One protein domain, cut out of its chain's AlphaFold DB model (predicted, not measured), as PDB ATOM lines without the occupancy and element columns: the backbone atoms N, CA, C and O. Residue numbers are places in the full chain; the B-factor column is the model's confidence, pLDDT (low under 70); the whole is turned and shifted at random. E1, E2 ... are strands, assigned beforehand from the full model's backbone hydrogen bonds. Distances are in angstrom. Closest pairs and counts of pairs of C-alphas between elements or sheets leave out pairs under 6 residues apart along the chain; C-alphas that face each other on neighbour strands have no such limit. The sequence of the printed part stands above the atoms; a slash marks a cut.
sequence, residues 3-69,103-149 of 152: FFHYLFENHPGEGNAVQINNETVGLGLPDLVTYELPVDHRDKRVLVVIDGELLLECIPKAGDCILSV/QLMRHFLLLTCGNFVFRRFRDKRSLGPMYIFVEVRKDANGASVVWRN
ATOM      1  N   PHE A   3     128.647 115.618 176.182       93.50
ATOM      2  CA  PHE A   3     128.907 114.189 176.044       93.50
ATOM      3  C   PHE A   3     130.330 113.869 176.498       93.50
ATOM      4  O   PHE A   3     131.203 114.736 176.500       93.50
ATOM      5  N   PHE A   4     130.555 112.617 176.872       95.31
ATOM      6  CA  PHE A   4     131.845 112.125 177.347       95.31
ATOM      7  C   PHE A   4     132.309 111.008 176.435       95.31
ATOM      8  O   PHE A   4     131.481 110.244 175.946       95.31
ATOM      9  N   HIS A   5     133.608 110.899 176.192       93.81
ATOM     10  CA  HIS A   5     134.117 109.891 175.276       93.81
ATOM     11  C   HIS A   5     135.379 109.200 175.782       93.81
ATOM     12  O   HIS A   5     136.235 109.811 176.420       93.81
ATOM     13  N   TYR A   6     135.507 107.925 175.423       92.25
ATOM     14  CA  TYR A   6     136.751 107.167 175.472       92.25
ATOM     15  C   TYR A   6     136.975 106.534 174.101       92.25
ATOM     16  O   TYR A   6     136.307 105.561 173.749       92.25
ATOM     17  N   LEU A   7     137.882 107.114 173.315       90.25
ATOM     18  CA  LEU A   7     138.147 106.672 171.947       90.25
ATOM     19  C   LEU A   7     139.455 105.886 171.887       90.25
ATOM     20  O   LEU A   7     140.375 106.119 172.672       90.25
ATOM     21  N   PHE A   8     139.546 104.942 170.958       86.56
ATOM     22  CA  PHE A   8     140.732 104.106 170.821       86.56
ATOM     23  C   PHE A   8     141.944 104.955 170.417       86.56
ATOM     24  O   PHE A   8     141.826 105.858 169.594       86.56
ATOM     25  N   GLU A   9     143.097 104.690 171.038       83.69
ATOM     26  CA  GLU A   9     144.333 105.489 170.919       83.69
ATOM     27  C   GLU A   9     144.222 106.971 171.331       83.69
ATOM     28  O   GLU A   9     145.149 107.741 171.091       83.69
ATOM     29  N   ASN A  10     143.135 107.381 171.988       85.00
ATOM     30  CA  ASN A  10     142.929 108.755 172.433       85.00
ATOM     31  C   ASN A  10     142.759 108.833 173.952       85.00
ATOM     32  O   ASN A  10     142.348 107.878 174.615       85.00
ATOM     33  N   HIS A  11     143.036 110.009 174.513       85.56
ATOM     34  CA  HIS A  11     142.706 110.277 175.906       85.56
ATOM     35  C   HIS A  11     141.186 110.405 176.092       85.56
ATOM     36  O   HIS A  11     140.494 110.901 175.195       85.56
ATOM     37  N   PRO A  12     140.651 109.973 177.250       91.38
ATOM     38  CA  PRO A  12     139.275 110.280 177.601       91.38
ATOM     39  C   PRO A  12     139.052 111.789 177.597       91.38
ATOM     40  O   PRO A  12     139.924 112.552 178.013       91.38
ATOM     41  N   GLY A  13     137.868 112.207 177.169       92.62
ATOM     42  CA  GLY A  13     137.532 113.618 177.081       92.62
ATOM     43  C   GLY A  13     136.043 113.886 177.206       92.62
ATOM     44  O   GLY A  13     135.221 112.979 177.372       92.62
ATOM     45  N   GLU A  14     135.714 115.169 177.141       94.50
ATOM     46  CA  GLU A  14     134.350 115.662 177.056       94.50
ATOM     47  C   GLU A  14     134.208 116.601 175.862       94.50
ATOM     48  O   GLU A  14     135.160 117.264 175.450       94.50
ATOM     49  N   GLY A  15     133.002 116.657 175.315       91.94
ATOM     50  CA  GLY A  15     132.656 117.530 174.208       91.94
ATOM     51  C   GLY A  15     131.260 118.112 174.364       91.94
ATOM     52  O   GLY A  15     130.462 117.703 175.213       91.94
ATOM     53  N   ASN A  16     130.959 119.089 173.513       92.50
ATOM     54  CA  ASN A  16     129.643 119.703 173.439       92.50
ATOM     55  C   ASN A  16     128.960 119.273 172.144       92.50
ATOM     56  O   ASN A  16     129.478 119.499 171.055       92.50
ATOM     57  N   ALA A  17     127.786 118.663 172.276       90.94
ATOM     58  CA  ALA A  17     126.908 118.383 171.156       90.94
ATOM     59  C   ALA A  17     126.265 119.685 170.664       90.94
ATOM     60  O   ALA A  17     125.757 120.471 171.476       90.94
ATOM     61  N   VAL A  18     126.261 119.872 169.347       92.31
ATOM     62  CA  VAL A  18     125.657 121.015 168.657       92.31
ATOM     63  C   VAL A  18     124.258 120.619 168.204       92.31
ATOM     64  O   VAL A  18     124.074 119.557 167.616       92.31
ATOM     65  N   GLN A  19     123.252 121.446 168.485       90.31
ATOM     66  CA  GLN A  19     121.901 121.188 167.989       90.31
ATOM     67  C   GLN A  19     121.864 121.431 166.475       90.31
ATOM     68  O   GLN A  19     122.224 122.522 166.037       90.31
ATOM     69  N   ILE A  20     121.436 120.438 165.691       91.62
ATOM     70  CA  ILE A  20     121.296 120.573 164.229       91.62
ATOM     71  C   ILE A  20     119.870 121.008 163.880       91.62
ATOM     72  O   ILE A  20     119.663 121.951 163.124       91.62
ATOM     73  N   ASN A  21     118.876 120.332 164.455       90.50
ATOM     74  CA  ASN A  21     117.449 120.635 164.307       90.50
ATOM     75  C   ASN A  21     116.710 120.241 165.603       90.50
ATOM     76  O   ASN A  21     117.365 119.928 166.586       90.50
ATOM     77  N   ASN A  22     115.375 120.227 165.650       85.69
ATOM     78  CA  ASN A  22     114.631 119.921 166.887       85.69
ATOM     79  C   ASN A  22     114.792 118.479 167.417       85.69
ATOM     80  O   ASN A  22     114.532 118.240 168.595       85.69
ATOM     81  N   GLU A  23     115.215 117.534 166.580       89.75
ATOM     82  CA  GLU A  23     115.258 116.097 166.883       89.75
ATOM     83  C   GLU A  23     116.669 115.503 166.779       89.75
ATOM     84  O   GLU A  23     116.887 114.369 167.195       89.75
ATOM     85  N   THR A  24     117.644 116.262 166.275       91.44
ATOM     86  CA  THR A  24     118.992 115.770 165.970       91.44
ATOM     87  C   THR A  24     120.072 116.652 166.587       91.44
ATOM     88  O   THR A  24     120.024 117.887 166.519       91.44
ATOM     89  N   VAL A  25     121.100 116.002 167.131       91.75
ATOM     90  CA  VAL A  25     122.335 116.639 167.605       91.75
ATOM     91  C   VAL A  25     123.549 116.115 166.847       91.75
ATOM     92  O   VAL A  25     123.643 114.927 166.551       91.75
ATOM     93  N   GLY A  26     124.492 117.010 166.574       92.00
ATOM     94  CA  GLY A  26     125.802 116.708 166.018       92.00
ATOM     95  C   GLY A  26     126.850 116.544 167.117       92.00
ATOM     96  O   GLY A  26     126.927 117.357 168.043       92.00
ATOM     97  N   LEU A  27     127.675 115.508 167.002       92.50
ATOM     98  CA  LEU A  27     128.796 115.207 167.890       92.50
ATOM     99  C   LEU A  27     130.095 115.272 167.093       92.50
ATOM    100  O   LEU A  27     130.357 114.392 166.277       92.50
ATOM    101  N   GLY A  28     130.911 116.296 167.339       90.44
ATOM    102  CA  GLY A  28     132.276 116.349 166.816       90.44
ATOM    103  C   GLY A  28     133.212 115.555 167.719       90.44
ATOM    104  O   GLY A  28     133.444 115.962 168.859       90.44
ATOM    105  N   LEU A  29     133.726 114.425 167.235       88.38
ATOM    106  CA  LEU A  29     134.709 113.619 167.960       88.38
ATOM    107  C   LEU A  29     136.151 114.004 167.557       88.38
ATOM    108  O   LEU A  29     136.370 114.502 166.452       88.38
ATOM    109  N   PRO A  30     137.152 113.788 168.437       85.06
ATOM    110  CA  PRO A  30     138.564 114.089 168.161       85.06
ATOM    111  C   PRO A  30     139.159 113.459 166.894       85.06
ATOM    112  O   PRO A  30     140.180 113.931 166.406       85.06
ATOM    113  N   ASP A  31     138.539 112.416 166.349       77.88
ATOM    114  CA  ASP A  31     138.948 111.767 165.101       77.88
ATOM    115  C   ASP A  31     138.422 112.473 163.837       77.88
ATOM    116  O   ASP A  31     138.480 111.907 162.747       77.88
ATOM    117  N   LEU A  32     137.938 113.715 163.975       72.06
ATOM    118  CA  LEU A  32     137.399 114.564 162.904       72.06
ATOM    119  C   LEU A  32     136.135 113.999 162.237       72.06
ATOM    120  O   LEU A  32     135.694 114.519 161.210       72.06
ATOM    121  N   VAL A  33     135.515 112.976 162.830       77.00
ATOM    122  CA  VAL A  33     134.233 112.440 162.377       77.00
ATOM    123  C   VAL A  33     133.107 113.130 163.141       77.00
ATOM    124  O   VAL A  33     133.122 113.223 164.370       77.00
ATOM    125  N   THR A  34     132.112 113.614 162.399       84.12
ATOM    126  CA  THR A  34     130.879 114.156 162.980       84.12
ATOM    127  C   THR A  34     129.781 113.107 162.905       84.12
ATOM    128  O   THR A  34     129.513 112.568 161.834       84.12
ATOM    129  N   TYR A  35     129.143 112.834 164.042       89.00
ATOM    130  CA  TYR A  35     128.008 111.920 164.131       89.00
ATOM    131  C   TYR A  35     126.724 112.694 164.378       89.00
ATOM    132  O   TYR A  35     126.684 113.565 165.244       89.00
ATOM    133  N   GLU A  36     125.671 112.335 163.656       91.75
ATOM    134  CA  GLU A  36     124.329 112.855 163.883       91.75
ATOM    135  C   GLU A  36     123.514 111.812 164.637       91.75
ATOM    136  O   GLU A  36     123.342 110.688 164.164       91.75
ATOM    137  N   LEU A  37     123.025 112.172 165.822       89.44
ATOM    138  CA  LEU A  37     122.203 111.285 166.636       89.44
ATOM    139  C   LEU A  37     120.810 111.873 166.848       89.44
ATOM    140  O   LEU A  37     120.698 113.067 167.153       89.44
ATOM    141  N   PRO A  38     119.754 111.043 166.770       89.75
ATOM    142  CA  PRO A  38     118.445 111.448 167.246       89.75
ATOM    143  C   PRO A  38     118.498 111.668 168.763       89.75
ATOM    144  O   PRO A  38     119.132 110.902 169.495       89.75
ATOM    145  N   VAL A  39     117.827 112.710 169.248       85.00
ATOM    146  CA  VAL A  39     117.776 113.060 170.669       85.00
ATOM    147  C   VAL A  39     116.334 113.211 171.146       85.00
ATOM    148  O   VAL A  39     115.514 113.871 170.514       85.00
ATOM    149  N   ASP A  40     116.033 112.648 172.316       87.31
ATOM    150  CA  ASP A  40     114.852 113.016 173.097       87.31
ATOM    151  C   ASP A  40     115.296 113.965 174.216       87.31
ATOM    152  O   ASP A  40     116.002 113.570 175.142       87.31
ATOM    153  N   HIS A  41     114.882 115.230 174.151       80.75
ATOM    154  CA  HIS A  41     115.237 116.269 175.129       80.75
ATOM    155  C   HIS A  41     114.727 115.979 176.557       80.75
ATOM    156  O   HIS A  41     115.182 116.587 177.543       80.75
ATOM    157  N   ARG A  42     113.758 115.066 176.692       86.38
ATOM    158  CA  ARG A  42     113.257 114.590 177.984       86.38
ATOM    159  C   ARG A  42     114.224 113.605 178.623       86.38
ATOM    160  O   ARG A  42     114.224 113.497 179.849       86.38
ATOM    161  N   ASP A  43     115.070 112.946 177.836       86.81
ATOM    162  CA  ASP A  43     116.085 112.046 178.359       86.81
ATOM    163  C   ASP A  43     117.146 112.834 179.137       86.81
ATOM    164  O   ASP A  43     117.756 113.787 178.648       86.81
ATOM    165  N   LYS A  44     117.325 112.466 180.408       86.12
ATOM    166  CA  LYS A  44     118.254 113.124 181.339       86.12
ATOM    167  C   LYS A  44     119.500 112.292 181.625       86.12
ATOM    168  O   LYS A  44     120.282 112.694 182.499       86.12
ATOM    169  N   ARG A  45     119.654 111.156 180.936       90.88
ATOM    170  CA  ARG A  45     120.842 110.300 180.967       90.88
ATOM    171  C   ARG A  45     122.040 111.012 180.347       90.88
ATOM    172  O   ARG A  45     121.910 112.011 179.645       90.88
ATOM    173  N   VAL A  46     123.222 110.505 180.660       92.19
ATOM    174  CA  VAL A  46     124.495 111.056 180.207       92.19
ATOM    175  C   VAL A  46     124.913 110.334 178.936       92.19
ATOM    176  O   VAL A  46     124.997 109.106 178.924       92.19
ATOM    177  N   LEU A  47     125.176 111.094 177.873       92.69
ATOM    178  CA  LEU A  47     125.694 110.542 176.628       92.69
ATOM    179  C   LEU A  47     127.182 110.215 176.779       92.69
ATOM    180  O   LEU A  47     128.005 111.099 177.027       92.69
ATOM    181  N   VAL A  48     127.506 108.938 176.609       92.88
ATOM    182  CA  VAL A  48     128.855 108.386 176.679       92.88
ATOM    183  C   VAL A  48     129.175 107.659 175.376       92.88
ATOM    184  O   VAL A  48     128.459 106.743 174.976       92.88
ATOM    185  N   VAL A  49     130.257 108.066 174.720       92.69
ATOM    186  CA  VAL A  49     130.783 107.449 173.501       92.69
ATOM    187  C   VAL A  49     131.971 106.571 173.864       92.69
ATOM    188  O   VAL A  49     132.877 107.013 174.569       92.69
ATOM    189  N   ILE A  50     131.989 105.324 173.406       91.12
ATOM    190  CA  ILE A  50     133.083 104.407 173.727       91.12
ATOM    191  C   ILE A  50     133.498 103.550 172.540       91.12
ATOM    192  O   ILE A  50     132.664 102.898 171.917       91.12
ATOM    193  N   ASP A  51     134.803 103.507 172.288       89.31
ATOM    194  CA  ASP A  51     135.417 102.563 171.361       89.31
ATOM    195  C   ASP A  51     135.829 101.299 172.122       89.31
ATOM    196  O   ASP A  51     136.666 101.335 173.031       89.31
ATOM    197  N   GLY A  52     135.245 100.161 171.762       84.44
ATOM    198  CA  GLY A  52     135.532  98.893 172.414       84.44
ATOM    199  C   GLY A  52     134.463  97.839 172.170       84.44
ATOM    200  O   GLY A  52     133.853  97.765 171.108       84.44
ATOM    201  N   GLU A  53     134.263  96.995 173.173       78.81
ATOM    202  CA  GLU A  53     133.252  95.953 173.189       78.81
ATOM    203  C   GLU A  53     132.369  96.111 174.430       78.81
ATOM    204  O   GLU A  53     132.846  96.245 175.562       78.81
ATOM    205  N   LEU A  54     131.054  96.025 174.232       75.19
ATOM    206  CA  LEU A  54     130.116  95.873 175.340       75.19
ATOM    207  C   LEU A  54     130.089  94.415 175.795       75.19
ATOM    208  O   LEU A  54     130.001  93.486 174.983       75.19
ATOM    209  N   LEU A  55     130.121  94.223 177.113       70.19
ATOM    210  CA  LEU A  55     129.973  92.908 177.721       70.19
ATOM    211  C   LEU A  55     128.635  92.268 177.321       70.19
ATOM    212  O   LEU A  55     127.659  92.946 176.979       70.19
ATOM    213  N   LEU A  56     128.616  90.934 177.292       63.81
ATOM    214  CA  LEU A  56     127.398  90.177 177.014       63.81
ATOM    215  C   LEU A  56     126.320  90.586 178.029       63.81
ATOM    216  O   LEU A  56     126.623  90.695 179.210       63.81
ATOM    217  N   GLU A  57     125.102  90.846 177.552       63.94
ATOM    218  CA  GLU A  57     123.927  91.141 178.392       63.94
ATOM    219  C   GLU A  57     123.982  92.441 179.220       63.94
ATOM    220  O   GLU A  57     123.049  92.720 179.965       63.94
ATOM    221  N   CYS A  58     125.008  93.287 179.070       59.12
ATOM    222  CA  CYS A  58     125.111  94.500 179.889       59.12
ATOM    223  C   CYS A  58     124.266  95.679 179.383       59.12
ATOM    224  O   CYS A  58     123.684  96.391 180.194       59.12
ATOM    225  N   ILE A  59     124.217  95.926 178.068       66.38
ATOM    226  CA  ILE A  59     123.498  97.055 177.439       66.38
ATOM    227  C   ILE A  59     123.094  96.631 176.009       66.38
ATOM    228  O   ILE A  59     123.838  95.854 175.396       66.38
ATOM    229  N   PRO A  60     121.957  97.103 175.446       58.22
ATOM    230  CA  PRO A  60     121.630  96.887 174.037       58.22
ATOM    231  C   PRO A  60     122.807  97.229 173.115       58.22
ATOM    232  O   PRO A  60     123.370  98.323 173.170       58.22
ATOM    233  N   LYS A  61     123.199  96.262 172.282       60.69
ATOM    234  CA  LYS A  61     124.395  96.346 171.438       60.69
ATOM    235  C   LYS A  61     124.064  97.024 170.110       60.69
ATOM    236  O   LYS A  61     123.806  96.346 169.122       60.69
ATOM    237  N   ALA A  62     124.093  98.350 170.091       64.81
ATOM    238  CA  ALA A  62     124.175  99.135 168.860       64.81
ATOM    239  C   ALA A  62     125.554  99.801 168.792       64.81
ATOM    240  O   ALA A  62     126.052 100.282 169.813       64.81
ATOM    241  N   GLY A  63     126.203  99.785 167.630       69.88
ATOM    242  CA  GLY A  63     127.494 100.441 167.445       69.88
ATOM    243  C   GLY A  63     127.993 100.384 166.009       69.88
ATOM    244  O   GLY A  63     127.648  99.463 165.266       69.88
ATOM    245  N   ASP A  64     128.835 101.347 165.660       77.69
ATOM    246  CA  ASP A  64     129.422 101.497 164.333       77.69
ATOM    247  C   ASP A  64     130.794 100.827 164.289       77.69
ATOM    248  O   ASP A  64     131.605 100.983 165.199       77.69
ATOM    249  N   CYS A  65     131.080 100.066 163.236       78.44
ATOM    250  CA  CYS A  65     132.407  99.484 163.051       78.44
ATOM    251  C   CYS A  65     133.370 100.574 162.561       78.44
ATOM    252  O   CYS A  65     133.271 100.998 161.413       78.44
ATOM    253  N   ILE A  66     134.316 100.989 163.404       81.31
ATOM    254  CA  ILE A  66     135.286 102.050 163.077       81.31
ATOM    255  C   ILE A  66     136.641 101.506 162.611       81.31
ATOM    256  O   ILE A  66     137.391 102.198 161.932       81.31
ATOM    257  N   LEU A  67     136.954 100.250 162.937       78.69
ATOM    258  CA  LEU A  67     138.162  99.574 162.468       78.69
ATOM    259  C   LEU A  67     137.865  98.096 162.232       78.69
ATOM    260  O   LEU A  67     137.213  97.448 163.047       78.69
ATOM    261  N   SER A  68     138.390  97.550 161.138       78.56
ATOM    262  CA  SER A  68     138.350  96.119 160.842       78.56
ATOM    263  C   SER A  68     139.737  95.656 160.407       78.56
ATOM    264  O   SER A  68     140.194  96.014 159.325       78.56
ATOM    265  N   VAL A  69     140.390  94.830 161.223       76.88
ATOM    266  CA  VAL A  69     141.737  94.301 160.957       76.88
ATOM    267  C   VAL A  69     141.642  92.827 160.590       76.88
ATOM    268  O   VAL A  69     141.060  92.041 161.337       76.88
ATOM    269  N   GLN A 103     137.052  93.404 164.816       77.88
ATOM    270  CA  GLN A 103     136.332  94.662 164.643       77.88
ATOM    271  C   GLN A 103     136.387  95.479 165.929       77.88
ATOM    272  O   GLN A 103     136.118  94.958 167.008       77.88
ATOM    273  N   LEU A 104     136.708  96.761 165.796       80.94
ATOM    274  CA  LEU A 104     136.513  97.744 166.847       80.94
ATOM    275  C   LEU A 104     135.196  98.463 166.591       80.94
ATOM    276  O   LEU A 104     134.980  99.012 165.507       80.94
ATOM    277  N   MET A 105     134.339  98.460 167.604       85.31
ATOM    278  CA  MET A 105     133.031  99.087 167.545       85.31
ATOM    279  C   MET A 105     133.046 100.382 168.352       85.31
ATOM    280  O   MET A 105     133.603 100.424 169.448       85.31
ATOM    281  N   ARG A 106     132.400 101.416 167.824       89.44
ATOM    282  CA  ARG A 106     132.051 102.632 168.548       89.44
ATOM    283  C   ARG A 106     130.610 102.538 169.009       89.44
ATOM    284  O   ARG A 106     129.714 102.275 168.213       89.44
ATOM    285  N   HIS A 107     130.382 102.783 170.288       90.06
ATOM    286  CA  HIS A 107     129.066 102.739 170.902       90.06
ATOM    287  C   HIS A 107     128.669 104.122 171.408       90.06
ATOM    288  O   HIS A 107     129.453 104.778 172.090       90.06
ATOM    289  N   PHE A 108     127.433 104.530 171.122       90.25
ATOM    290  CA  PHE A 108     126.816 105.748 171.646       90.25
ATOM    291  C   PHE A 108     125.782 105.350 172.695       90.25
ATOM    292  O   PHE A 108     124.748 104.766 172.373       90.25
ATOM    293  N   LEU A 109     126.084 105.607 173.964       90.62
ATOM    294  CA  LEU A 109     125.336 105.072 175.097       90.62
ATOM    295  C   LEU A 109     124.713 106.192 175.922       90.62
ATOM    296  O   LEU A 109     125.395 107.121 176.338       90.62
ATOM    297  N   LEU A 110     123.425 106.062 176.231       90.44
ATOM    298  CA  LEU A 110     122.745 106.910 177.206       90.44
ATOM    299  C   LEU A 110     122.752 106.207 178.566       90.44
ATOM    300  O   LEU A 110     121.949 105.302 178.813       90.44
ATOM    301  N   LEU A 111     123.677 106.614 179.438       90.75
ATOM    302  CA  LEU A 111     123.914 105.994 180.742       90.75
ATOM    303  C   LEU A 111     123.213 106.748 181.876       90.75
ATOM    304  O   LEU A 111     123.184 107.979 181.922       90.75
ATOM    305  N   THR A 112     122.662 106.004 182.830       91.69
ATOM    306  CA  THR A 112     122.215 106.559 184.114       91.69
ATOM    307  C   THR A 112     123.414 106.878 185.009       91.69
ATOM    308  O   THR A 112     124.540 106.474 184.727       91.69
ATOM    309  N   CYS A 113     123.190 107.602 186.109       93.38
ATOM    310  CA  CYS A 113     124.222 107.733 187.140       93.38
ATOM    311  C   CYS A 113     124.528 106.354 187.741       93.38
ATOM    312  O   CYS A 113     123.605 105.573 187.981       93.38
ATOM    313  N   GLY A 114     125.803 106.053 187.972       92.19
ATOM    314  CA  GLY A 114     126.232 104.743 188.455       92.19
ATOM    315  C   GLY A 114     127.616 104.334 187.963       92.19
ATOM    316  O   GLY A 114     128.350 105.134 187.387       92.19
ATOM    317  N   ASN A 115     127.960 103.068 188.206       91.81
ATOM    318  CA  ASN A 115     129.228 102.469 187.799       91.81
ATOM    319  C   ASN A 115     129.003 101.478 186.657       91.81
ATOM    320  O   ASN A 115     128.117 100.629 186.730       91.81
ATOM    321  N   PHE A 116     129.848 101.559 185.639       89.81
ATOM    322  CA  PHE A 116     129.809 100.726 184.448       89.81
ATOM    323  C   PHE A 116     131.185 100.123 184.195       89.81
ATOM    324  O   PHE A 116     132.217 100.711 184.527       89.81
ATOM    325  N   VAL A 117     131.195  98.943 183.587       87.88
ATOM    326  CA  VAL A 117     132.418  98.277 183.147       87.88
ATOM    327  C   VAL A 117     132.307  98.063 181.655       87.88
ATOM    328  O   VAL A 117     131.369  97.424 181.177       87.88
ATOM    329  N   PHE A 118     133.287  98.576 180.929       86.50
ATOM    330  CA  PHE A 118     133.407  98.334 179.505       86.50
ATOM    331  C   PHE A 118     134.700  97.611 179.211       86.50
ATOM    332  O   PHE A 118     135.671  97.661 179.972       86.50
ATOM    333  N   ARG A 119     134.706  96.936 178.073       85.19
ATOM    334  CA  ARG A 119     135.880  96.262 177.574       85.19
ATOM    335  C   ARG A 119     136.444  97.066 176.413       85.19
ATOM    336  O   ARG A 119     135.717  97.462 175.513       85.19
ATOM    337  N   ARG A 120     137.750  97.285 176.424       83.06
ATOM    338  CA  ARG A 120     138.503  97.937 175.350       83.06
ATOM    339  C   ARG A 120     139.646  97.042 174.894       83.06
ATOM    340  O   ARG A 120     139.968  96.058 175.562       83.06
ATOM    341  N   PHE A 121     140.294  97.402 173.795       79.19
ATOM    342  CA  PHE A 121     141.608  96.852 173.461       79.19
ATOM    343  C   PHE A 121     142.707  97.704 174.096       79.19
ATOM    344  O   PHE A 121     142.502  98.895 174.353       79.19
ATOM    345  N   ARG A 122     143.856  97.084 174.388       77.88
ATOM    346  CA  ARG A 122     144.996  97.766 175.008       77.88
ATOM    347  C   ARG A 122     145.528  98.875 174.101       77.88
ATOM    348  O   ARG A 122     145.499 100.029 174.520       77.88
ATOM    349  N   ASP A 123     145.953  98.522 172.891       78.62
ATOM    350  CA  ASP A 123     146.490  99.442 171.882       78.62
ATOM    351  C   ASP A 123     146.557  98.761 170.494       78.62
ATOM    352  O   ASP A 123     146.202  97.589 170.345       78.62
ATOM    353  N   LYS A 124     147.006  99.477 169.452       74.00
ATOM    354  CA  LYS A 124     147.103  98.927 168.084       74.00
ATOM    355  C   LYS A 124     148.116  97.790 167.910       74.00
ATOM    356  O   LYS A 124     148.004  97.021 166.961       74.00
ATOM    357  N   ARG A 125     149.127  97.701 168.779       73.44
ATOM    358  CA  ARG A 125     150.169  96.658 168.766       73.44
ATOM    359  C   ARG A 125     149.739  95.444 169.587       73.44
ATOM    360  O   ARG A 125     150.195  94.334 169.332       73.44
ATOM    361  N   SER A 126     148.862  95.649 170.565       70.88
ATOM    362  CA  SER A 126     148.331  94.636 171.459       70.88
ATOM    363  C   SER A 126     146.807  94.717 171.492       70.88
ATOM    364  O   SER A 126     146.200  95.423 172.293       70.88
ATOM    365  N   LEU A 127     146.164  93.893 170.666       68.75
ATOM    366  CA  LEU A 127     144.704  93.733 170.630       68.75
ATOM    367  C   LEU A 127     144.171  92.912 171.827       68.75
ATOM    368  O   LEU A 127     143.091  92.322 171.779       68.75
ATOM    369  N   GLY A 128     144.949  92.844 172.912       74.44
ATOM    370  CA  GLY A 128     144.562  92.204 174.158       74.44
ATOM    371  C   GLY A 128     143.417  92.974 174.822       74.44
ATOM    372  O   GLY A 128     143.447  94.208 174.850       74.44
ATOM    373  N   PRO A 129     142.398  92.281 175.358       77.44
ATOM    374  CA  PRO A 129     141.294  92.951 176.014       77.44
ATOM    375  C   PRO A 129     141.698  93.512 177.374       77.44
ATOM    376  O   PRO A 129     142.443  92.892 178.130       77.44
ATOM    377  N   MET A 130     141.154  94.676 177.700       82.38
ATOM    378  CA  MET A 130     141.288  95.340 178.989       82.38
ATOM    379  C   MET A 130     139.937  95.872 179.448       82.38
ATOM    380  O   MET A 130     139.052  96.129 178.634       82.38
ATOM    381  N   TYR A 131     139.795  96.064 180.757       86.00
ATOM    382  CA  TYR A 131     138.596  96.640 181.350       86.00
ATOM    383  C   TYR A 131     138.830  98.097 181.718       86.00
ATOM    384  O   TYR A 131     139.862  98.438 182.303       86.00
ATOM    385  N   ILE A 132     137.847  98.931 181.402       88.00
ATOM    386  CA  ILE A 132     137.750 100.308 181.866       88.00
ATOM    387  C   ILE A 132     136.525 100.433 182.766       88.00
ATOM    388  O   ILE A 132     135.446  99.929 182.443       88.00
ATOM    389  N   PHE A 133     136.712 101.084 183.909       90.62
ATOM    390  CA  PHE A 133     135.641 101.338 184.865       90.62
ATOM    391  C   PHE A 133     135.199 102.784 184.714       90.62
ATOM    392  O   PHE A 133     136.030 103.693 184.703       90.62
ATOM    393  N   VAL A 134     133.897 102.985 184.583       92.31
ATOM    394  CA  VAL A 134     133.304 104.277 184.255       92.31
ATOM    395  C   VAL A 134     132.293 104.626 185.321       92.31
ATOM    396  O   VAL A 134     131.333 103.894 185.533       92.31
ATOM    397  N   GLU A 135     132.513 105.744 185.991       95.12
ATOM    398  CA  GLU A 135     131.605 106.259 187.004       95.12
ATOM    399  C   GLU A 135     130.919 107.515 186.470       95.12
ATOM    400  O   GLU A 135     131.577 108.509 186.168       95.12
ATOM    401  N   VAL A 136     129.595 107.460 186.348       95.12
ATOM    402  CA  VAL A 136     128.752 108.558 185.872       95.12
ATOM    403  C   VAL A 136     128.094 109.225 187.074       95.12
ATOM    404  O   VAL A 136     127.352 108.581 187.821       95.12
ATOM    405  N   ARG A 137     128.334 110.525 187.242       95.12
ATOM    406  CA  ARG A 137     127.780 111.345 188.325       95.12
ATOM    407  C   ARG A 137     126.994 112.522 187.761       95.12
ATOM    408  O   ARG A 137     127.246 112.977 186.645       95.12
ATOM    409  N   LYS A 138     126.055 113.031 188.553       92.00
ATOM    410  CA  LYS A 138     125.318 114.260 188.262       92.00
ATOM    411  C   LYS A 138     125.154 115.059 189.545       92.00
ATOM    412  O   LYS A 138     124.640 114.531 190.527       92.00
ATOM    413  N   ASP A 139     125.608 116.301 189.528       89.50
ATOM    414  CA  ASP A 139     125.542 117.235 190.647       89.50
ATOM    415  C   ASP A 139     124.949 118.584 190.198       89.50
ATOM    416  O   ASP A 139     124.430 118.714 189.083       89.50
ATOM    417  N   ALA A 140     124.988 119.587 191.081       86.69
ATOM    418  CA  ALA A 140     124.494 120.934 190.794       86.69
ATOM    419  C   ALA A 140     125.252 121.633 189.644       86.69
ATOM    420  O   ALA A 140     124.698 122.525 189.008       86.69
ATOM    421  N   ASN A 141     126.487 121.212 189.356       84.12
ATOM    422  CA  ASN A 141     127.336 121.755 188.296       84.12
ATOM    423  C   ASN A 141     127.182 120.995 186.967       84.12
ATOM    424  O   ASN A 141     127.714 121.428 185.942       84.12
ATOM    425  N   GLY A 142     126.446 119.881 186.953       88.00
ATOM    426  CA  GLY A 142     126.114 119.118 185.755       88.00
ATOM    427  C   GLY A 142     126.471 117.638 185.856       88.00
ATOM    428  O   GLY A 142     126.591 117.067 186.935       88.00
ATOM    429  N   ALA A 143     126.578 116.979 184.701       92.69
ATOM    430  CA  ALA A 143     127.059 115.602 184.629       92.69
ATOM    431  C   ALA A 143     128.593 115.566 184.603       92.69
ATOM    432  O   ALA A 143     129.218 116.456 184.028       92.69
ATOM    433  N   SER A 144     129.186 114.516 185.164       94.38
ATOM    434  CA  SER A 144     130.611 114.203 185.033       94.38
ATOM    435  C   SER A 144     130.820 112.699 184.858       94.38
ATOM    436  O   SER A 144     130.015 111.886 185.323       94.38
ATOM    437  N   VAL A 145     131.900 112.330 184.167       95.00
ATOM    438  CA  VAL A 145     132.281 110.932 183.939       95.00
ATOM    439  C   VAL A 145     133.736 110.733 184.338       95.00
ATOM    440  O   VAL A 145     134.629 111.399 183.819       95.00
ATOM    441  N   VAL A 146     133.969 109.805 185.264       94.00
ATOM    442  CA  VAL A 146     135.306 109.435 185.732       94.00
ATOM    443  C   VAL A 146     135.698 108.099 185.120       94.00
ATOM    444  O   VAL A 146     135.005 107.095 185.283       94.00
ATOM    445  N   TRP A 147     136.848 108.090 184.456       91.94
ATOM    446  CA  TRP A 147     137.429 106.916 183.819       91.94
ATOM    447  C   TRP A 147     138.542 106.371 184.708       91.94
ATOM    448  O   TRP A 147     139.523 107.063 184.972       91.94
ATOM    449  N   ARG A 148     138.404 105.137 185.196       89.00
ATOM    450  CA  ARG A 148     139.448 104.454 185.969       89.00
ATOM    451  C   ARG A 148     140.030 103.318 185.146       89.00
ATOM    452  O   ARG A 148     139.317 102.675 184.374       89.00
ATOM    453  N   ASN A 149     141.318 103.045 185.352       81.38
ATOM    454  CA  ASN A 149     142.070 102.057 184.574       81.38
ATOM    455  C   ASN A 149     142.208 102.429 183.076       81.38
ATOM    456  O   ASN A 149     142.302 101.571 182.197       81.38
TER     457      ASN A 149
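Overview. This is residues 3 to 69 and 103 to 149 of the 152 residues of an uncharacterized protein of Candidatus Lloydbacteria bacterium RIFCSPHIGHO2_02_FULL_50_13 (UniProt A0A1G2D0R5). A strongly twisted, curled sheet of five strands, E2, E1, E5, E7 and E6 in that order, faces a three-stranded sheet, E8 E9 E10, across a sandwich, two sheets face to face with their strands nearly aligned. The small hairpin E3 E4 lies on the side of the curled sheet away from E8 E9 E10, near its E2 edge, and leaves the curl open towards E6. The printed part has 114 residues, with no named helix and ten named strands, E1 to E10 along the chain. The class is all strand; the larger sheet is mixed, the other two antiparallel. The whole is compact, with a radius of gyration of the C-alphas of 14.0 A, and spans 41 by 27 by 26 A.

Along the chain. In the largest sheet, E2 is residues 13 to 16, E1 residues 3 to 6, E5 residues 46 to 52 and 18.2 A long, E7 residues 103 to 111 and 23.3 A, and E6 residues 64 to 69. C-alpha 3 is at (128.907, 114.189, 176.044). The second sheet has E8, residues 114 to 121, 22.9 A; E9, residues 129 to 139, the longest strand at 32.4 A; and E10, residues 142 to 148, 19.8 A, ending with C-alpha 148 at (139.448, 104.454, 185.969). E3 is residues 24 to 28 and E4 residues 34 to 38.

Arrangement. E1 and E5 are parallel at 19 degrees, with N 49 and O 4 2.8 A apart, within hydrogen-bond range. E1 and E2 form a hairpin, with N 3 and O 15 at 2.9 A. E5 and E7 are antiparallel at 166 degrees, with N 48 and O 109 at 2.8 A; E7 and E6 are antiparallel, with N 106 and O 64 at 2.8 A. E8, E9 and E10 form a meander, each strand the antiparallel neighbour of the one before, with N 116 and O 134 at 2.8 A and N 135 and O 146 at 2.9 A. The sheets' facing parts are 10.1 A centre to centre. The closest C-alphas of E5 and E8 are those of Gly 52 and Arg 120, 4.3 A apart. E2 and E10 are near each other. In the hairpin E3 E4, N 27 and O 35 are 2.8 A apart; the closest C-alphas of E2 and E3 are those of Asn 16 and Leu 27, at 7.2 A. E4 and E6 are apart.

Size, cuts and confidence. The C-alphas farthest apart, those of Val 69 and Ala 140, are separated by 43.6 A. Residues 70 to 102 are not printed, and C-alphas 69 and 103 are 6.6 A apart across this cut. Of the links printed whole, E5 to E6 is long. Mean pLDDT of the printed part is 85.2; residues 56 to 63 and residue 127 are under 70.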